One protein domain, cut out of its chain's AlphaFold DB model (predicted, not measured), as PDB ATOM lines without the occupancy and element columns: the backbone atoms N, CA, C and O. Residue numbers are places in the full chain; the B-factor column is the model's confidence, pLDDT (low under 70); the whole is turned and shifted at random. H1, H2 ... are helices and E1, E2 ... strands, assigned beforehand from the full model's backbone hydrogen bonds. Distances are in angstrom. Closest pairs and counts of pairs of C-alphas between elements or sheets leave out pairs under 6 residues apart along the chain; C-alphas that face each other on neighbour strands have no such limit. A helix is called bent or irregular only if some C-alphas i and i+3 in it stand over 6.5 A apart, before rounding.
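AT A GLANCE: This is residues 11 to 129 of the 138 residues of an uncharacterized protein of Parcubacteria group bacterium GW2011_GWA1_51_12 (UniProt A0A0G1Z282). One twisted sheet of six strands wraps partly round the last part of a single long helix, H1, whose residues 21 to 31 pack on it. The long hairpin of E2 and E3 bends through nearly a right angle, and E4, E5 and E6 make the other side of the wrap. The printed part has 119 residues, in the order H1 E1 E2 E3 E4 E5 E6; the sheet, E3 E2 E1 E6 E5 E4, is antiparallel and the class is mixed. It is compact, with a radius of gyration of the C-alphas of 14.2 A and spans of 44 by 31 by 29 A.

IN THESE COORDINATES: H1, residues 11 to 31, begins at C-alpha (34.213, 63.753, 48.364) and measures 30.5 A. It has a kink of 31 degrees near residue 25 and is only just irregular, C-alphas 26 and 29 being 6.8 A apart. E1 is residues 35 to 41, E2 47 to 60, 30.9 A, and E3 63 to 75, 29.0 A. E4 is residues 101 to 103, E5 106 to 111 and E6 123 to 128, ending at C-alpha (29.343, 33.039, 40.670).

HOW THE PARTS SIT: H1 is on the sheet; its closest C-alphas to E2 are Ile 29 and Val 57, 7.1 A. Those to E5 are Val 28 and Leu 107, 7.6 A. In H1, 14 of 17 O i to N i+4 pairs are within hydrogen-bond range. E1, E2 and E3 form a meander, each strand the antiparallel neighbour of the one before, as do E4, E5 and E6. E2 bends by 89 degrees at residue 55, E3 by 86 degrees at residue 70. Within hydrogen-bond range are N 38 and O 50 of E1 and E2, 2.9 A, N 55 and O 67 of E2 and E3, 2.9 A, N 37 and O 126 of E1 and E6, 2.9 A, N 109 and O 125 of E5 and E6, 3.0 A, and N 101 and O 108 of E4 and E5, 2.8 A. E3 and E4 are the edge strands.

THE WHOLE: The farthest C-alphas, Ala 11 and Ser 81, are 46.6 A apart. The printed part has no cut. The links E3 to E4, 25 residues, and E5 to E6, 11 residues, are long; in the first, residues 83 to 84 pair antiparallel with residues 72 to 73 of E3. Mean pLDDT of the printed part is 74.1; 39 residues are under 70, among them 87 to 99 and 111 to 123.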
ATOM      1  N   ALA A  11      35.477  64.078  47.708       76.06
ATOM      2  CA  ALA A  11      34.213  63.753  48.364       76.06
ATOM      3  C   ALA A  11      33.286  62.909  47.471       76.06
ATOM      4  O   ALA A  11      32.645  61.981  47.960       76.06
ATOM      5  N   ASP A  12      33.241  63.182  46.163       73.81
ATOM      6  CA  ASP A  12      32.466  62.373  45.217       73.81
ATOM      7  C   ASP A  12      33.038  60.965  45.074       73.81
ATOM      8  O   ASP A  12      32.281  59.998  45.035       73.81
ATOM      9  N   ILE A  13      34.367  60.846  45.027       69.38
ATOM     10  CA  ILE A  13      35.066  59.559  44.962       69.38
ATOM     11  C   ILE A  13      34.739  58.720  46.202       69.38
ATOM     12  O   ILE A  13      34.353  57.560  46.073       69.38
ATOM     13  N   GLU A  14      34.819  59.315  47.393       75.12
ATOM     14  CA  GLU A  14      34.487  58.631  48.646       75.12
ATOM     15  C   GLU A  14      33.002  58.268  48.752       75.12
ATOM     16  O   GLU A  14      32.659  57.178  49.210       75.12
ATOM     17  N   ARG A  15      32.098  59.130  48.272       79.75
ATOM     18  CA  ARG A  15      30.669  58.805  48.211       79.75
ATOM     19  C   ARG A  15      30.408  57.609  47.294       79.75
ATOM     20  O   ARG A  15      29.760  56.657  47.725       79.75
ATOM     21  N   ILE A  16      30.943  57.631  46.070       74.62
ATOM     22  CA  ILE A  16      30.807  56.529  45.104       74.62
ATOM     23  C   ILE A  16      31.364  55.237  45.700       74.62
ATOM     24  O   ILE A  16      30.719  54.193  45.614       74.62
ATOM     25  N   ARG A  17      32.530  55.306  46.353       75.25
ATOM     26  CA  ARG A  17      33.145  54.159  47.024       75.25
ATOM     27  C   ARG A  17      32.204  53.546  48.064       75.25
ATOM     28  O   ARG A  17      31.998  52.337  48.031       75.25
ATOM     29  N   ARG A  18      31.603  54.359  48.940       78.12
ATOM     30  CA  ARG A  18      30.677  53.888  49.990       78.12
ATOM     31  C   ARG A  18      29.398  53.279  49.421       78.12
ATOM     32  O   ARG A  18      28.969  52.230  49.891       78.12
ATOM     33  N   GLU A  19      28.801  53.914  48.413       80.81
ATOM     34  CA  GLU A  19      27.601  53.398  47.736       80.81
ATOM     35  C   GLU A  19      27.883  52.019  47.115       80.81
ATOM     36  O   GLU A  19      27.146  51.060  47.347       80.81
ATOM     37  N   ARG A  20      29.008  51.886  46.403       78.00
ATOM     38  CA  ARG A  20      29.426  50.625  45.775       78.00
ATOM     39  C   ARG A  20      29.792  49.541  46.778       78.00
ATOM     40  O   ARG A  20      29.458  48.379  46.560       78.00
ATOM     41  N   GLU A  21      30.460  49.907  47.863       78.62
ATOM     42  CA  GLU A  21      30.771  48.982  48.947       78.62
ATOM     43  C   GLU A  21      29.488  48.444  49.593       78.62
ATOM     44  O   GLU A  21      29.368  47.241  49.826       78.62
ATOM     45  N   SER A  22      28.506  49.316  49.841       82.00
ATOM     46  CA  SER A  22      27.205  48.919  50.380       82.00
ATOM     47  C   SER A  22      26.464  47.964  49.440       82.00
ATOM     48  O   SER A  22      25.929  46.950  49.893       82.00
ATOM     49  N   ASP A  23      26.455  48.247  48.133       82.94
ATOM     50  CA  ASP A  23      25.864  47.357  47.126       82.94
ATOM     51  C   ASP A  23      26.552  45.987  47.110       82.94
ATOM     52  O   ASP A  23      25.888  44.948  47.107       82.94
ATOM     53  N   PHE A  24      27.886  45.979  47.142       81.62
ATOM     54  CA  PHE A  24      28.670  44.751  47.165       81.62
ATOM     55  C   PHE A  24      28.391  43.925  48.424       81.62
ATOM     56  O   PHE A  24      28.122  42.730  48.314       81.62
ATOM     57  N   ARG A  25      28.386  44.557  49.608       82.44
ATOM     58  CA  ARG A  25      28.050  43.917  50.894       82.44
ATOM     59  C   ARG A  25      26.698  43.220  50.851       82.44
ATOM     60  O   ARG A  25      26.570  42.111  51.360       82.44
ATOM     61  N   ARG A  26      25.708  43.861  50.226       84.06
ATOM     62  CA  ARG A  26      24.361  43.304  50.098       84.06
ATOM     63  C   ARG A  26      24.334  42.048  49.230       84.06
ATOM     64  O   ARG A  26      23.585  41.135  49.547       84.06
ATOM     65  N   TRP A  27      25.101  42.015  48.142       84.75
ATOM     66  CA  TRP A  27      25.010  40.942  47.149       84.75
ATOM     67  C   TRP A  27      25.987  39.795  47.368       84.75
ATOM     68  O   TRP A  27      25.651  38.662  47.065       84.75
ATOM     69  N   VAL A  28      27.197  40.046  47.869       83.06
ATOM     70  CA  VAL A  28      28.254  39.020  47.884       83.06
ATOM     71  C   VAL A  28      27.939  37.819  48.784       83.06
ATOM     72  O   VAL A  28      28.447  36.728  48.541       83.06
ATOM     73  N   ILE A  29      27.075  37.983  49.790       83.62
ATOM     74  CA  ILE A  29      26.628  36.883  50.660       83.62
ATOM     75  C   ILE A  29      25.916  35.794  49.844       83.62
ATOM     76  O   ILE A  29      26.106  34.610  50.121       83.62
ATOM     77  N   ASP A  30      25.205  36.172  48.776       86.00
ATOM     78  CA  ASP A  30      24.527  35.240  47.861       86.00
ATOM     79  C   ASP A  30      25.515  34.346  47.082       86.00
ATOM     80  O   ASP A  30      25.125  33.381  46.424       86.00
ATOM     81  N   TYR A  31      26.812  34.655  47.162       84.56
ATOM     82  CA  TYR A  31      27.896  33.957  46.483       84.56
ATOM     83  C   TYR A  31      28.733  33.089  47.436       84.56
ATOM     84  O   TYR A  31      29.701  32.473  46.989       84.56
ATOM     85  N   ILE A  32      28.388  32.989  48.729       84.12
ATOM     86  CA  ILE A  32      29.045  32.046  49.653       84.12
ATOM     87  C   ILE A  32      28.795  30.604  49.186       84.12
ATOM     88  O   ILE A  32      27.681  30.217  48.835       84.12
ATOM     89  N   GLY A  33      29.858  29.799  49.148       81.81
ATOM     90  CA  GLY A  33      29.873  28.481  48.511       81.81
ATOM     91  C   GLY A  33      29.987  28.528  46.982       81.81
ATOM     92  O   GLY A  33      30.026  27.477  46.343       81.81
ATOM     93  N   GLY A  34      30.000  29.725  46.399       84.31
ATOM     94  CA  GLY A  34      30.138  29.997  44.978       84.31
ATOM     95  C   GLY A  34      31.572  29.918  44.461       84.31
ATOM     96  O   GLY A  34      32.484  29.516  45.177       84.31
ATOM     97  N   GLN A  35      31.783  30.290  43.201       85.44
ATOM     98  CA  GLN A  35      33.105  30.297  42.571       85.44
ATOM     99  C   GLN A  35      33.609  31.718  42.360       85.44
ATOM    100  O   GLN A  35      32.856  32.608  41.969       85.44
ATOM    101  N   ILE A  36      34.909  31.912  42.550       83.31
ATOM    102  CA  ILE A  36      35.615  33.128  42.164       83.31
ATOM    103  C   ILE A  36      36.470  32.872  40.926       83.31
ATOM    104  O   ILE A  36      37.155  31.857  40.835       83.31
ATOM    105  N   HIS A  37      36.405  33.784  39.961       84.19
ATOM    106  CA  HIS A  37      37.159  33.719  38.717       84.19
ATOM    107  C   HIS A  37      38.028  34.965  38.593       84.19
ATOM    108  O   HIS A  37      37.499  36.068  38.470       84.19
ATOM    109  N   PHE A  38      39.343  34.778  38.560       79.44
ATOM    110  CA  PHE A  38      40.293  35.825  38.207       79.44
ATOM    111  C   PHE A  38      40.706  35.650  36.757       79.44
ATOM    112  O   PHE A  38      41.084  34.550  36.350       79.44
ATOM    113  N   ILE A  39      40.642  36.732  35.989       76.50
ATOM    114  CA  ILE A  39      41.198  36.791  34.639       76.50
ATOM    115  C   ILE A  39      42.242  37.896  34.637       76.50
ATOM    116  O   ILE A  39      41.888  39.074  34.730       76.50
ATOM    117  N   GLN A  40      43.509  37.503  34.539       73.38
ATOM    118  CA  GLN A  40      44.625  38.424  34.367       73.38
ATOM    119  C   GLN A  40      44.954  38.561  32.889       73.38
ATOM    120  O   GLN A  40      44.988  37.560  32.183       73.38
ATOM    121  N   HIS A  41      45.261  39.778  32.449       68.69
ATOM    122  CA  HIS A  41      45.885  40.028  31.154       68.69
ATOM    123  C   HIS A  41      47.285  40.598  31.394       68.69
ATOM    124  O   HIS A  41      47.418  41.711  31.905       68.69
ATOM    125  N   LEU A  42      48.331  39.836  31.062       61.53
ATOM    126  CA  LEU A  42      49.706  40.341  31.102       61.53
ATOM    127  C   LEU A  42      49.953  41.278  29.910       61.53
ATOM    128  O   LEU A  42      49.347  41.120  28.843       61.53
ATOM    129  N   ARG A  43      50.859  42.254  30.076       59.66
ATOM    130  CA  ARG A  43      51.314  43.151  28.996       59.66
ATOM    131  C   ARG A  43      51.988  42.330  27.883       59.66
ATOM    132  O   ARG A  43      53.199  42.160  27.895       59.66
ATOM    133  N   GLY A  44      51.202  41.795  26.947       54.28
ATOM    134  CA  GLY A  44      51.708  40.903  25.894       54.28
ATOM    135  C   GLY A  44      50.805  39.744  25.454       54.28
ATOM    136  O   GLY A  44      51.294  38.895  24.724       54.28
ATOM    137  N   ALA A  45      49.517  39.733  25.825       57.75
ATOM    138  CA  ALA A  45      48.451  38.853  25.303       57.75
ATOM    139  C   ALA A  45      48.178  37.524  26.030       57.75
ATOM    140  O   ALA A  45      47.148  36.927  25.743       57.75
ATOM    141  N   GLU A  46      48.991  37.100  27.000       63.75
ATOM    142  CA  GLU A  46      48.688  35.888  27.775       63.75
ATOM    143  C   GLU A  46      47.739  36.168  28.942       63.75
ATOM    144  O   GLU A  46      47.905  37.132  29.703       63.75
ATOM    145  N   SER A  47      46.747  35.292  29.084       76.00
ATOM    146  CA  SER A  47      45.733  35.346  30.115       76.00
ATOM    147  C   SER A  47      45.791  34.147  31.051       76.00
ATOM    148  O   SER A  47      45.764  32.982  30.649       76.00
ATOM    149  N   VAL A  48      45.868  34.446  32.345       79.06
ATOM    150  CA  VAL A  48      45.827  33.442  33.410       79.06
ATOM    151  C   VAL A  48      44.427  33.435  33.992       79.06
ATOM    152  O   VAL A  48      43.880  34.487  34.332       79.06
ATOM    153  N   GLN A  49      43.850  32.238  34.097       84.62
ATOM    154  CA  GLN A  49      42.595  32.029  34.795       84.62
ATOM    155  C   GLN A  49      42.867  31.347  36.131       84.62
ATOM    156  O   GLN A  49      43.468  30.272  36.161       84.62
ATOM    157  N   VAL A  50      42.379  31.944  37.216       83.94
ATOM    158  CA  VAL A  50      42.379  31.324  38.546       83.94
ATOM    159  C   VAL A  50      40.938  31.120  38.994       83.94
ATOM    160  O   VAL A  50      40.121  32.034  38.887       83.94
ATOM    161  N   LEU A  51      40.634  29.914  39.467       86.62
ATOM    162  CA  LEU A  51      39.349  29.532  40.043       86.62
ATOM    163  C   LEU A  51      39.524  29.165  41.507       86.62
ATOM    164  O   LEU A  51      40.482  28.475  41.840       86.62
ATOM    165  N   GLY A  52      38.579  29.561  42.351       86.25
ATOM    166  CA  GLY A  52      38.488  29.115  43.742       86.25
ATOM    167  C   GLY A  52      37.034  28.983  44.179       86.25
ATOM    168  O   GLY A  52      36.146  29.560  43.554       86.25
ATOM    169  N   GLU A  53      36.791  28.221  45.236       86.44
ATOM    170  CA  GLU A  53      35.485  28.084  45.885       86.44
ATOM    171  C   GLU A  53      35.421  29.015  47.088       86.44
ATOM    172  O   GLU A  53      36.302  28.978  47.936       86.44
ATOM    173  N   ILE A  54      34.400  29.859  47.161       86.12
ATOM    174  CA  ILE A  54      34.228  30.843  48.227       86.12
ATOM    175  C   ILE A  54      33.734  30.124  49.479       86.12
ATOM    176  O   ILE A  54      32.635  29.574  49.487       86.12
ATOM    177  N   GLU A  55      34.517  30.159  50.550       85.19
ATOM    178  CA  GLU A  55      34.146  29.557  51.834       85.19
ATOM    179  C   GLU A  55      33.484  30.571  52.763       85.19
ATOM    180  O   GLU A  55      32.487  30.267  53.416       85.19
ATOM    181  N   ALA A  56      34.025  31.787  52.814       84.00
ATOM    182  CA  ALA A  56      33.540  32.846  53.684       84.00
ATOM    183  C   ALA A  56      33.850  34.222  53.098       84.00
ATOM    184  O   ALA A  56      34.784  34.390  52.309       84.00
ATOM    185  N   VAL A  57      33.072  35.213  53.523       81.19
ATOM    186  CA  VAL A  57      33.282  36.615  53.179       81.19
ATOM    187  C   VAL A  57      33.243  37.421  54.467       81.19
ATOM    188  O   VAL A  57      32.216  37.463  55.139       81.19
ATOM    189  N   ASP A  58      34.363  38.052  54.799       80.56
ATOM    190  CA  ASP A  58      34.502  38.906  55.971       80.56
ATOM    191  C   ASP A  58      34.577  40.372  55.545       80.56
ATOM    192  O   ASP A  58      35.238  40.722  54.565       80.56
ATOM    193  N   PHE A  59      33.949  41.255  56.317       75.12
ATOM    194  CA  PHE A  59      34.045  42.697  56.116       75.12
ATOM    195  C   PHE A  59      34.731  43.344  57.305       75.12
ATOM    196  O   PHE A  59      34.261  43.227  58.435       75.12
ATOM    197  N   ASN A  60      35.805  44.087  57.050       67.12
ATOM    198  CA  ASN A  60      36.490  44.867  58.072       67.12
ATOM    199  C   ASN A  60      36.594  46.327  57.639       67.12
ATOM    200  O   ASN A  60      37.386  46.647  56.753       67.12
ATOM    201  N   ALA A  61      35.818  47.196  58.294       66.12
ATOM    202  CA  ALA A  61      35.749  48.637  58.054       66.12
ATOM    203  C   ALA A  61      35.541  48.993  56.570       66.12
ATOM    204  O   ALA A  61      34.399  49.131  56.154       66.12
ATOM    205  N   THR A  62      36.626  49.100  55.798       57.47
ATOM    206  CA  THR A  62      36.682  49.487  54.378       57.47
ATOM    207  C   THR A  62      37.142  48.367  53.436       57.47
ATOM    208  O   THR A  62      37.365  48.623  52.252       57.47
ATOM    209  N   HIS A  63      37.355  47.152  53.951       63.56
ATOM    210  CA  HIS A  63      37.884  46.006  53.212       63.56
ATOM    211  C   HIS A  63      36.903  44.836  53.229       63.56
ATOM    212  O   HIS A  63      36.221  44.583  54.224       63.56
ATOM    213  N   CYS A  64      36.877  44.100  52.123       69.62
ATOM    214  CA  CYS A  64      36.259  42.788  52.022       69.62
ATOM    215  C   CYS A  64      37.380  41.751  51.943       69.62
ATOM    216  O   CYS A  64      38.358  41.969  51.241       69.62
ATOM    217  N   ILE A  65      37.257  40.635  52.648       76.00
ATOM    218  CA  ILE A  65      38.181  39.507  52.556       76.00
ATOM    219  C   ILE A  65      37.357  38.301  52.128       76.00
ATOM    220  O   ILE A  65      36.408  37.921  52.807       76.00
ATOM    221  N   VAL A  66      37.719  37.696  50.998       77.50
ATOM    222  CA  VAL A  66      37.048  36.500  50.479       77.50
ATOM    223  C   VAL A  66      37.944  35.298  50.749       77.50
ATOM    224  O   VAL A  66      38.997  35.148  50.137       77.50
ATOM    225  N   ARG A  67      37.548  34.421  51.670       80.00
ATOM    226  CA  ARG A  67      38.279  33.172  51.919       80.00
ATOM    227  C   ARG A  67      37.891  32.152  50.862       80.00
ATOM    228  O   ARG A  67      36.704  32.010  50.560       80.00
ATOM    229  N   VAL A  68      38.882  31.476  50.282       80.75
ATOM    230  CA  VAL A  68      38.662  30.598  49.129       80.75
ATOM    231  C   VAL A  68      39.444  29.295  49.226       80.75
ATOM    232  O   VAL A  68      40.648  29.295  49.451       80.75
ATOM    233  N   ALA A  69      38.779  28.180  48.953       82.62
ATOM    234  CA  ALA A  69      39.383  26.858  48.871       82.62
ATOM    235  C   ALA A  69      39.494  26.368  47.424       82.62
ATOM    236  O   ALA A  69      39.020  27.004  46.480       82.62
ATOM    237  N   ASN A  70      40.142  25.213  47.246       82.81
ATOM    238  CA  ASN A  70      40.227  24.507  45.964       82.81
ATOM    239  C   ASN A  70      40.749  25.384  44.812       82.81
ATOM    240  O   ASN A  70      40.302  25.271  43.664       82.81
ATOM    241  N   LEU A  71      41.712  26.256  45.133       85.44
ATOM    242  CA  LEU A  71      42.328  27.163  44.177       85.44
ATOM    243  C   LEU A  71      43.037  26.393  43.069       85.44
ATOM    244  O   LEU A  71      43.889  25.534  43.311       85.44
ATOM    245  N   ARG A  72      42.706  26.738  41.831       86.38
ATOM    246  CA  ARG A  72      43.264  26.140  40.622       86.38
ATOM    247  C   ARG A  72      43.616  27.236  39.637       86.38
ATOM    248  O   ARG A  72      42.871  28.200  39.498       86.38
ATOM    249  N   GLN A  73      44.720  27.069  38.923       86.75
ATOM    250  CA  GLN A  73      45.133  27.980  37.858       86.75
ATOM    251  C   GLN A  73      45.338  27.250  36.534       86.75
ATOM    252  O   GLN A  73      45.707  26.075  36.524       86.75
ATOM    253  N   ARG A  74      45.157  27.968  35.427       86.38
ATOM    254  CA  ARG A  74      45.597  27.546  34.093       86.38
ATOM    255  C   ARG A  74      45.982  28.751  33.244       86.38
ATOM    256  O   ARG A  74      45.400  29.829  33.397       86.38
ATOM    257  N   ASN A  75      46.904  28.553  32.308       83.88
ATOM    258  CA  ASN A  75      47.074  29.483  31.201       83.88
ATOM    259  C   ASN A  75      45.932  29.258  30.199       83.88
ATOM    260  O   ASN A  75      45.784  28.167  29.642       83.88
ATOM    261  N   ARG A  76      45.090  30.275  30.014       77.81
ATOM    262  CA  ARG A  76      43.896  30.187  29.168       77.81
ATOM    263  C   ARG A  76      44.262  30.080  27.691       77.81
ATOM    264  O   ARG A  76      43.599  29.341  26.972       77.81
ATOM    265  N   ASP A  77      45.306  30.779  27.259       81.12
ATOM    266  CA  ASP A  77      45.676  30.859  25.842       81.12
ATOM    267  C   ASP A  77      46.520  29.663  25.392       81.12
ATOM    268  O   ASP A  77      46.554  29.334  24.209       81.12
ATOM    269  N   ARG A  78      47.154  28.965  26.343       79.38
ATOM    270  CA  ARG A  78      47.944  27.749  26.089       79.38
ATOM    271  C   ARG A  78      47.188  26.439  26.342       79.38
ATOM    272  O   ARG A  78      47.786  25.378  26.214       79.38
ATOM    273  N   LEU A  79      45.897  26.506  26.695       72.94
ATOM    274  CA  LEU A  79      45.034  25.345  26.981       72.94
ATOM    275  C   LEU A  79      45.667  24.331  27.955       72.94
ATOM    276  O   LEU A  79      45.514  23.119  27.818       72.94
ATOM    277  N   GLU A  80      46.394  24.833  28.952       84.50
ATOM    278  CA  GLU A  80      47.056  23.987  29.942       84.50
ATOM    279  C   GLU A  80      46.040  23.320  30.880       84.50
ATOM    280  O   GLU A  80      44.962  23.855  31.169       84.50
ATOM    281  N   SER A  81      46.411  22.153  31.412       85.69
ATOM    282  CA  SER A  81      45.631  21.496  32.460       85.69
ATOM    283  C   SER A  81      45.599  22.339  33.736       85.69
ATOM    284  O   SER A  81      46.557  23.034  34.077       85.69
ATOM    285  N   TRP A  82      44.497  22.240  34.478       87.50
ATOM    286  CA  TRP A  82      44.362  22.911  35.767       87.50
ATOM    287  C   TRP A  82      45.422  22.430  36.758       87.50
ATOM    288  O   TRP A  82      45.507  21.241  37.065       87.50
ATOM    289  N   ARG A  83      46.182  23.373  37.315       87.44
ATOM    290  CA  ARG A  83      47.132  23.124  38.400       87.44
ATOM    291  C   ARG A  83      46.552  23.605  39.722       87.44
ATOM    292  O   ARG A  83      46.195  24.776  39.842       87.44
ATOM    293  N   THR A  84      46.510  22.731  40.722       85.56
ATOM    294  CA  THR A  84      46.137  23.104  42.093       85.56
ATOM    295  C   THR A  84      47.181  24.044  42.686       85.56
ATOM    296  O   THR A  84      48.387  23.817  42.556       85.56
ATOM    297  N   LEU A  85      46.719  25.110  43.333       82.25
ATOM    298  CA  LEU A  85      47.564  26.020  44.091       82.25
ATOM    299  C   LEU A  85      47.559  25.614  45.569       82.25
ATOM    300  O   LEU A  85      46.505  25.260  46.091       82.25
ATOM    301  N   PRO A  86      48.699  25.695  46.276       74.75
ATOM    302  CA  PRO A  86      48.786  25.319  47.689       74.75
ATOM    303  C   PRO A  86      48.129  26.340  48.636       74.75
ATOM    304  O   PRO A  86      48.306  26.264  49.849       74.75
ATOM    305  N   TRP A  87      47.424  27.337  48.102       67.75
ATOM    306  CA  TRP A  87      46.877  28.456  48.859       67.75
ATOM    307  C   TRP A  87      45.448  28.145  49.307       67.75
ATOM    308  O   TRP A  87      44.712  27.440  48.618       67.75
ATOM    309  N   LYS A  88      45.072  28.669  50.475       62.53
ATOM    310  CA  LYS A  88      43.741  28.484  51.082       62.53
ATOM    311  C   LYS A  88      43.027  29.794  51.408       62.53
ATOM    312  O   LYS A  88      41.879  29.786  51.824       62.53
ATOM    313  N   GLU A  89      43.710  30.924  51.271       64.19
ATOM    314  CA  GLU A  89      43.142  32.234  51.562       64.19
ATOM    315  C   GLU A  89      43.628  33.207  50.495       64.19
ATOM    316  O   GLU A  89      44.820  33.260  50.186       64.19
ATOM    317  N   VAL A  90      42.698  33.957  49.902       66.00
ATOM    318  CA  VAL A  90      43.013  35.038  48.966       66.00
ATOM    319  C   VAL A  90      42.404  36.300  49.541       66.00
ATOM    320  O   VAL A  90      41.223  36.578  49.368       66.00
ATOM    321  N   ALA A  91      43.214  37.078  50.248       64.44
ATOM    322  CA  ALA A  91      42.791  38.408  50.648       64.44
ATOM    323  C   ALA A  91      42.636  39.272  49.387       64.44
ATOM    324  O   ALA A  91      43.595  39.471  48.644       64.44
ATOM    325  N   LEU A  92      41.418  39.747  49.132       64.94
ATOM    326  CA  LEU A  92      41.115  40.607  47.994       64.94
ATOM    327  C   LEU A  92      40.803  42.006  48.483       64.94
ATOM    328  O   LEU A  92      39.675  42.291  48.867       64.94
ATOM    329  N   GLU A  93      41.768  42.913  48.400       58.56
ATOM    330  CA  GLU A  93      41.456  44.329  48.542       58.56
ATOM    331  C   GLU A  93      40.667  44.801  47.310       58.56
ATOM    332  O   GLU A  93      41.222  45.120  46.257       58.56
ATOM    333  N   ILE A  94      39.337  44.821  47.414       61.44
ATOM    334  CA  ILE A  94      38.479  45.306  46.333       61.44
ATOM    335  C   ILE A  94      38.416  46.832  46.396       61.44
ATOM    336  O   ILE A  94      37.808  47.420  47.292       61.44
ATOM    337  N   ARG A  95      39.012  47.496  45.404       56.94
ATOM    338  CA  ARG A  95      38.924  48.952  45.255       56.94
ATOM    339  C   ARG A  95      37.669  49.333  44.471       56.94
ATOM    340  O   ARG A  95      37.654  49.320  43.246       56.94
ATOM    341  N   PHE A  96      36.622  49.740  45.187       62.69
ATOM    342  CA  PHE A  96      35.293  50.069  44.640       62.69
ATOM    343  C   PHE A  96      35.190  51.392  43.855       62.69
ATOM    344  O   PHE A  96      34.095  51.899  43.620       62.69
ATOM    345  N   VAL A  97      36.316  51.958  43.420       58.12
ATOM    346  CA  VAL A  97      36.363  53.128  42.521       58.12
ATOM    347  C   VAL A  97      36.098  52.763  41.053       58.12
ATOM    348  O   VAL A  97      36.035  53.645  40.200       58.12
ATOM    349  N   SER A  98      35.930  51.471  40.756       61.00
ATOM    350  CA  SER A  98      35.646  50.925  39.429       61.00
ATOM    351  C   SER A  98      34.178  50.481  39.285       61.00
ATOM    352  O   SER A  98      33.298  50.821  40.082       61.00
ATOM    353  N   ARG A  99      33.876  49.749  38.207       67.19
ATOM    354  CA  ARG A  99      32.522  49.315  37.864       67.19
ATOM    355  C   ARG A  99      32.173  47.993  38.553       67.19
ATOM    356  O   ARG A  99      32.766  46.967  38.238       67.19
ATOM    357  N   LEU A 100      31.148  48.015  39.407       71.44
ATOM    358  CA  LEU A 100      30.451  46.812  39.861       71.44
ATOM    359  C   LEU A 100      29.360  46.447  38.842       71.44
ATOM    360  O   LEU A 100      28.447  47.235  38.586       71.44
ATOM    361  N   GLU A 101      29.462  45.271  38.234       77.69
ATOM    362  CA  GLU A 101      28.491  44.737  37.285       77.69
ATOM    363  C   GLU A 101      27.746  43.561  37.905       77.69
ATOM    364  O   GLU A 101      28.337  42.521  38.174       77.69
ATOM    365  N   HIS A 102      26.435  43.703  38.071       73.19
ATOM    366  CA  HIS A 102      25.557  42.589  38.403       73.19
ATOM    367  C   HIS A 102      24.776  42.203  37.144       73.19
ATOM    368  O   HIS A 102      23.888  42.940  36.706       73.19
ATOM    369  N   ARG A 103      25.173  41.110  36.487       70.06
ATOM    370  CA  ARG A 103      24.574  40.642  35.226       70.06
ATOM    371  C   ARG A 103      24.525  39.124  35.204       70.06
ATOM    372  O   ARG A 103      25.491  38.481  35.591       70.06
ATOM    373  N   TRP A 104      23.417  38.577  34.701       68.06
ATOM    374  CA  TRP A 104      23.243  37.135  34.479       68.06
ATOM    375  C   TRP A 104      23.559  36.267  35.713       68.06
ATOM    376  O   TRP A 104      24.189  35.230  35.580       68.06
ATOM    377  N   GLY A 105      23.160  36.709  36.914       70.81
ATOM    378  CA  GLY A 105      23.403  35.965  38.161       70.81
ATOM    379  C   GLY A 105      24.855  35.991  38.650       70.81
ATOM    380  O   GLY A 105      25.237  35.182  39.487       70.81
ATOM    381  N   HIS A 106      25.688  36.888  38.116       78.25
ATOM    382  CA  HIS A 106      27.089  37.020  38.504       78.25
ATOM    383  C   HIS A 106      27.419  38.439  38.957       78.25
ATOM    384  O   HIS A 106      26.866  39.418  38.439       78.25
ATOM    385  N   LEU A 107      28.384  38.541  39.873       78.94
ATOM    386  CA  LEU A 107      28.919  39.807  40.359       78.94
ATOM    387  C   LEU A 107      30.346  39.999  39.845       78.94
ATOM    388  O   LEU A 107      31.256  39.270  40.232       78.94
ATOM    389  N   GLY A 108      30.543  40.964  38.950       77.81
ATOM    390  CA  GLY A 108      31.832  41.270  38.337       77.81
ATOM    391  C   GLY A 108      32.374  42.634  38.751       77.81
ATOM    392  O   GLY A 108      31.616  43.595  38.837       77.81
ATOM    393  N   PHE A 109      33.684  42.740  38.956       73.75
ATOM    394  CA  PHE A 109      34.359  44.020  39.184       73.75
ATOM    395  C   PHE A 109      35.817  43.981  38.715       73.75
ATOM    396  O   PHE A 109      36.411  42.912  38.537       73.75
ATOM    397  N   GLU A 110      36.389  45.161  38.488       70.06
ATOM    398  CA  GLU A 110      37.816  45.308  38.196       70.06
ATOM    399  C   GLU A 110      38.608  45.400  39.499       70.06
ATOM    400  O   GLU A 110      38.286  46.196  40.386       70.06
ATOM    401  N   TYR A 111      39.650  44.583  39.587       63.81
ATOM    402  CA  TYR A 111      40.608  44.535  40.678       63.81
ATOM    403  C   TYR A 111      41.927  45.153  40.209       63.81
ATOM    404  O   TYR A 111      42.487  44.757  39.182       63.81
ATOM    405  N   ALA A 112      42.409  46.128  40.975       56.09
ATOM    406  CA  ALA A 112      43.716  46.744  40.815       56.09
ATOM    407  C   ALA A 112      44.362  46.778  42.197       56.09
ATOM    408  O   ALA A 112      43.851  47.450  43.094       56.09
ATOM    409  N   ASP A 113      45.454  46.044  42.367       53.50
ATOM    410  CA  ASP A 113      46.136  45.917  43.647       53.50
ATOM    411  C   ASP A 113      47.591  46.362  43.513       53.50
ATOM    412  O   ASP A 113      48.233  46.129  42.489       53.50
ATOM    413  N   MET A 114      48.074  47.059  44.538       49.03
ATOM    414  CA  MET A 114      49.451  47.537  44.633       49.03
ATOM    415  C   MET A 114      50.357  46.513  45.337       49.03
ATOM    416  O   MET A 114      51.560  46.568  45.110       49.03
ATOM    417  N   ASP A 115      49.802  45.560  46.105       49.00
ATOM    418  CA  ASP A 115      50.564  44.638  46.974       49.00
ATOM    419  C   ASP A 115      50.056  43.173  46.940       49.00
ATOM    420  O   ASP A 115      50.270  42.390  47.867       49.00
ATOM    421  N   SER A 116      49.397  42.754  45.852       49.66
ATOM    422  CA  SER A 116      48.854  41.390  45.734       49.66
ATOM    423  C   SER A 116      49.945  40.311  45.631       49.66
ATOM    424  O   SER A 116      50.821  40.413  44.761       49.66
ATOM    425  N   PRO A 117      49.841  39.181  46.365       49.75
ATOM    426  CA  PRO A 117      50.723  38.024  46.180       49.75
ATOM    427  C   PRO A 117      50.577  37.376  44.791       49.75
ATOM    428  O   PRO A 117      51.465  36.641  44.360       49.75
ATOM    429  N   LEU A 118      49.485  37.666  44.072       52.44
ATOM    430  CA  LEU A 118      49.238  37.189  42.710       52.44
ATOM    431  C   LEU A 118      49.919  38.055  41.629       52.44
ATOM    432  O   LEU A 118      49.903  37.667  40.466       52.44
ATOM    433  N   ARG A 119      50.539  39.195  41.993       55.62
ATOM    434  CA  ARG A 119      51.244  40.120  41.073       55.62
ATOM    435  C   ARG A 119      50.418  40.462  39.821       55.62
ATOM    436  O   ARG A 119      50.852  40.271  38.683       55.62
ATOM    437  N   LEU A 120      49.192  40.929  40.046       57.19
ATOM    438  CA  LEU A 120      48.192  41.157  39.004       57.19
ATOM    439  C   LEU A 120      48.254  42.597  38.460       57.19
ATOM    440  O   LEU A 120      47.798  43.515  39.129       57.19
ATOM    441  N   ASP A 121      48.760  42.794  37.233       54.53
ATOM    442  CA  ASP A 121      48.809  44.113  36.557       54.53
ATOM    443  C   ASP A 121      47.414  44.748  36.362       54.53
ATOM    444  O   ASP A 121      47.231  45.956  36.508       54.53
ATOM    445  N   SER A 122      46.429  43.931  35.979       61.97
ATOM    446  CA  SER A 122      44.999  44.262  35.952       61.97
ATOM    447  C   SER A 122      44.194  42.967  35.913       61.97
ATOM    448  O   SER A 122      44.599  42.009  35.242       61.97
ATOM    449  N   CYS A 123      43.085  42.900  36.652       68.81
ATOM    450  CA  CYS A 123      42.264  41.694  36.719       68.81
ATOM    451  C   CYS A 123      40.773  41.981  36.735       68.81
ATOM    452  O   CYS A 123      40.305  42.922  37.374       68.81
ATOM    453  N   ARG A 124      40.015  41.093  36.091       74.88
ATOM    454  CA  ARG A 124      38.572  40.997  36.299       74.88
ATOM    455  C   ARG A 124      38.296  39.893  37.303       74.88
ATOM    456  O   ARG A 124      38.720  38.758  37.090       74.88
ATOM    457  N   VAL A 125      37.552  40.230  38.348       78.69
ATOM    458  CA  VAL A 125      37.015  39.265  39.302       78.69
ATOM    459  C   VAL A 125      35.550  39.043  38.970       78.69
ATOM    460  O   VAL A 125      34.810  40.004  38.756       78.69
ATOM    461  N   VAL A 126      35.134  37.782  38.900       83.00
ATOM    462  CA  VAL A 126      33.726  37.400  38.764       83.00
ATOM    463  C   VAL A 126      33.385  36.405  39.859       83.00
ATOM    464  O   VAL A 126      34.022  35.358  39.957       83.00
ATOM    465  N   LEU A 127      32.380  36.732  40.663       85.44
ATOM    466  CA  LEU A 127      31.783  35.839  41.644       85.44
ATOM    467  C   LEU A 127      30.562  35.180  41.004       85.44
ATOM    468  O   LEU A 127      29.735  35.860  40.388       85.44
ATOM    469  N   ARG A 128      30.468  33.859  41.132       84.75
ATOM    470  CA  ARG A 128      29.343  33.039  40.670       84.75
ATOM    471  C   ARG A 128      28.723  32.303  41.850       84.75
ATOM    472  O   ARG A 128      29.486  31.866  42.706       84.75
ATOM    473  N   PRO A 129      27.395  32.163  41.933       82.62
ATOM    474  CA  PRO A 129      26.762  31.425  43.015       82.62
ATOM    475  C   PRO A 129      27.125  29.936  42.953       82.62
ATOM    476  O   PRO A 129      27.591  29.413  41.934       82.62
TER     477      PRO A 129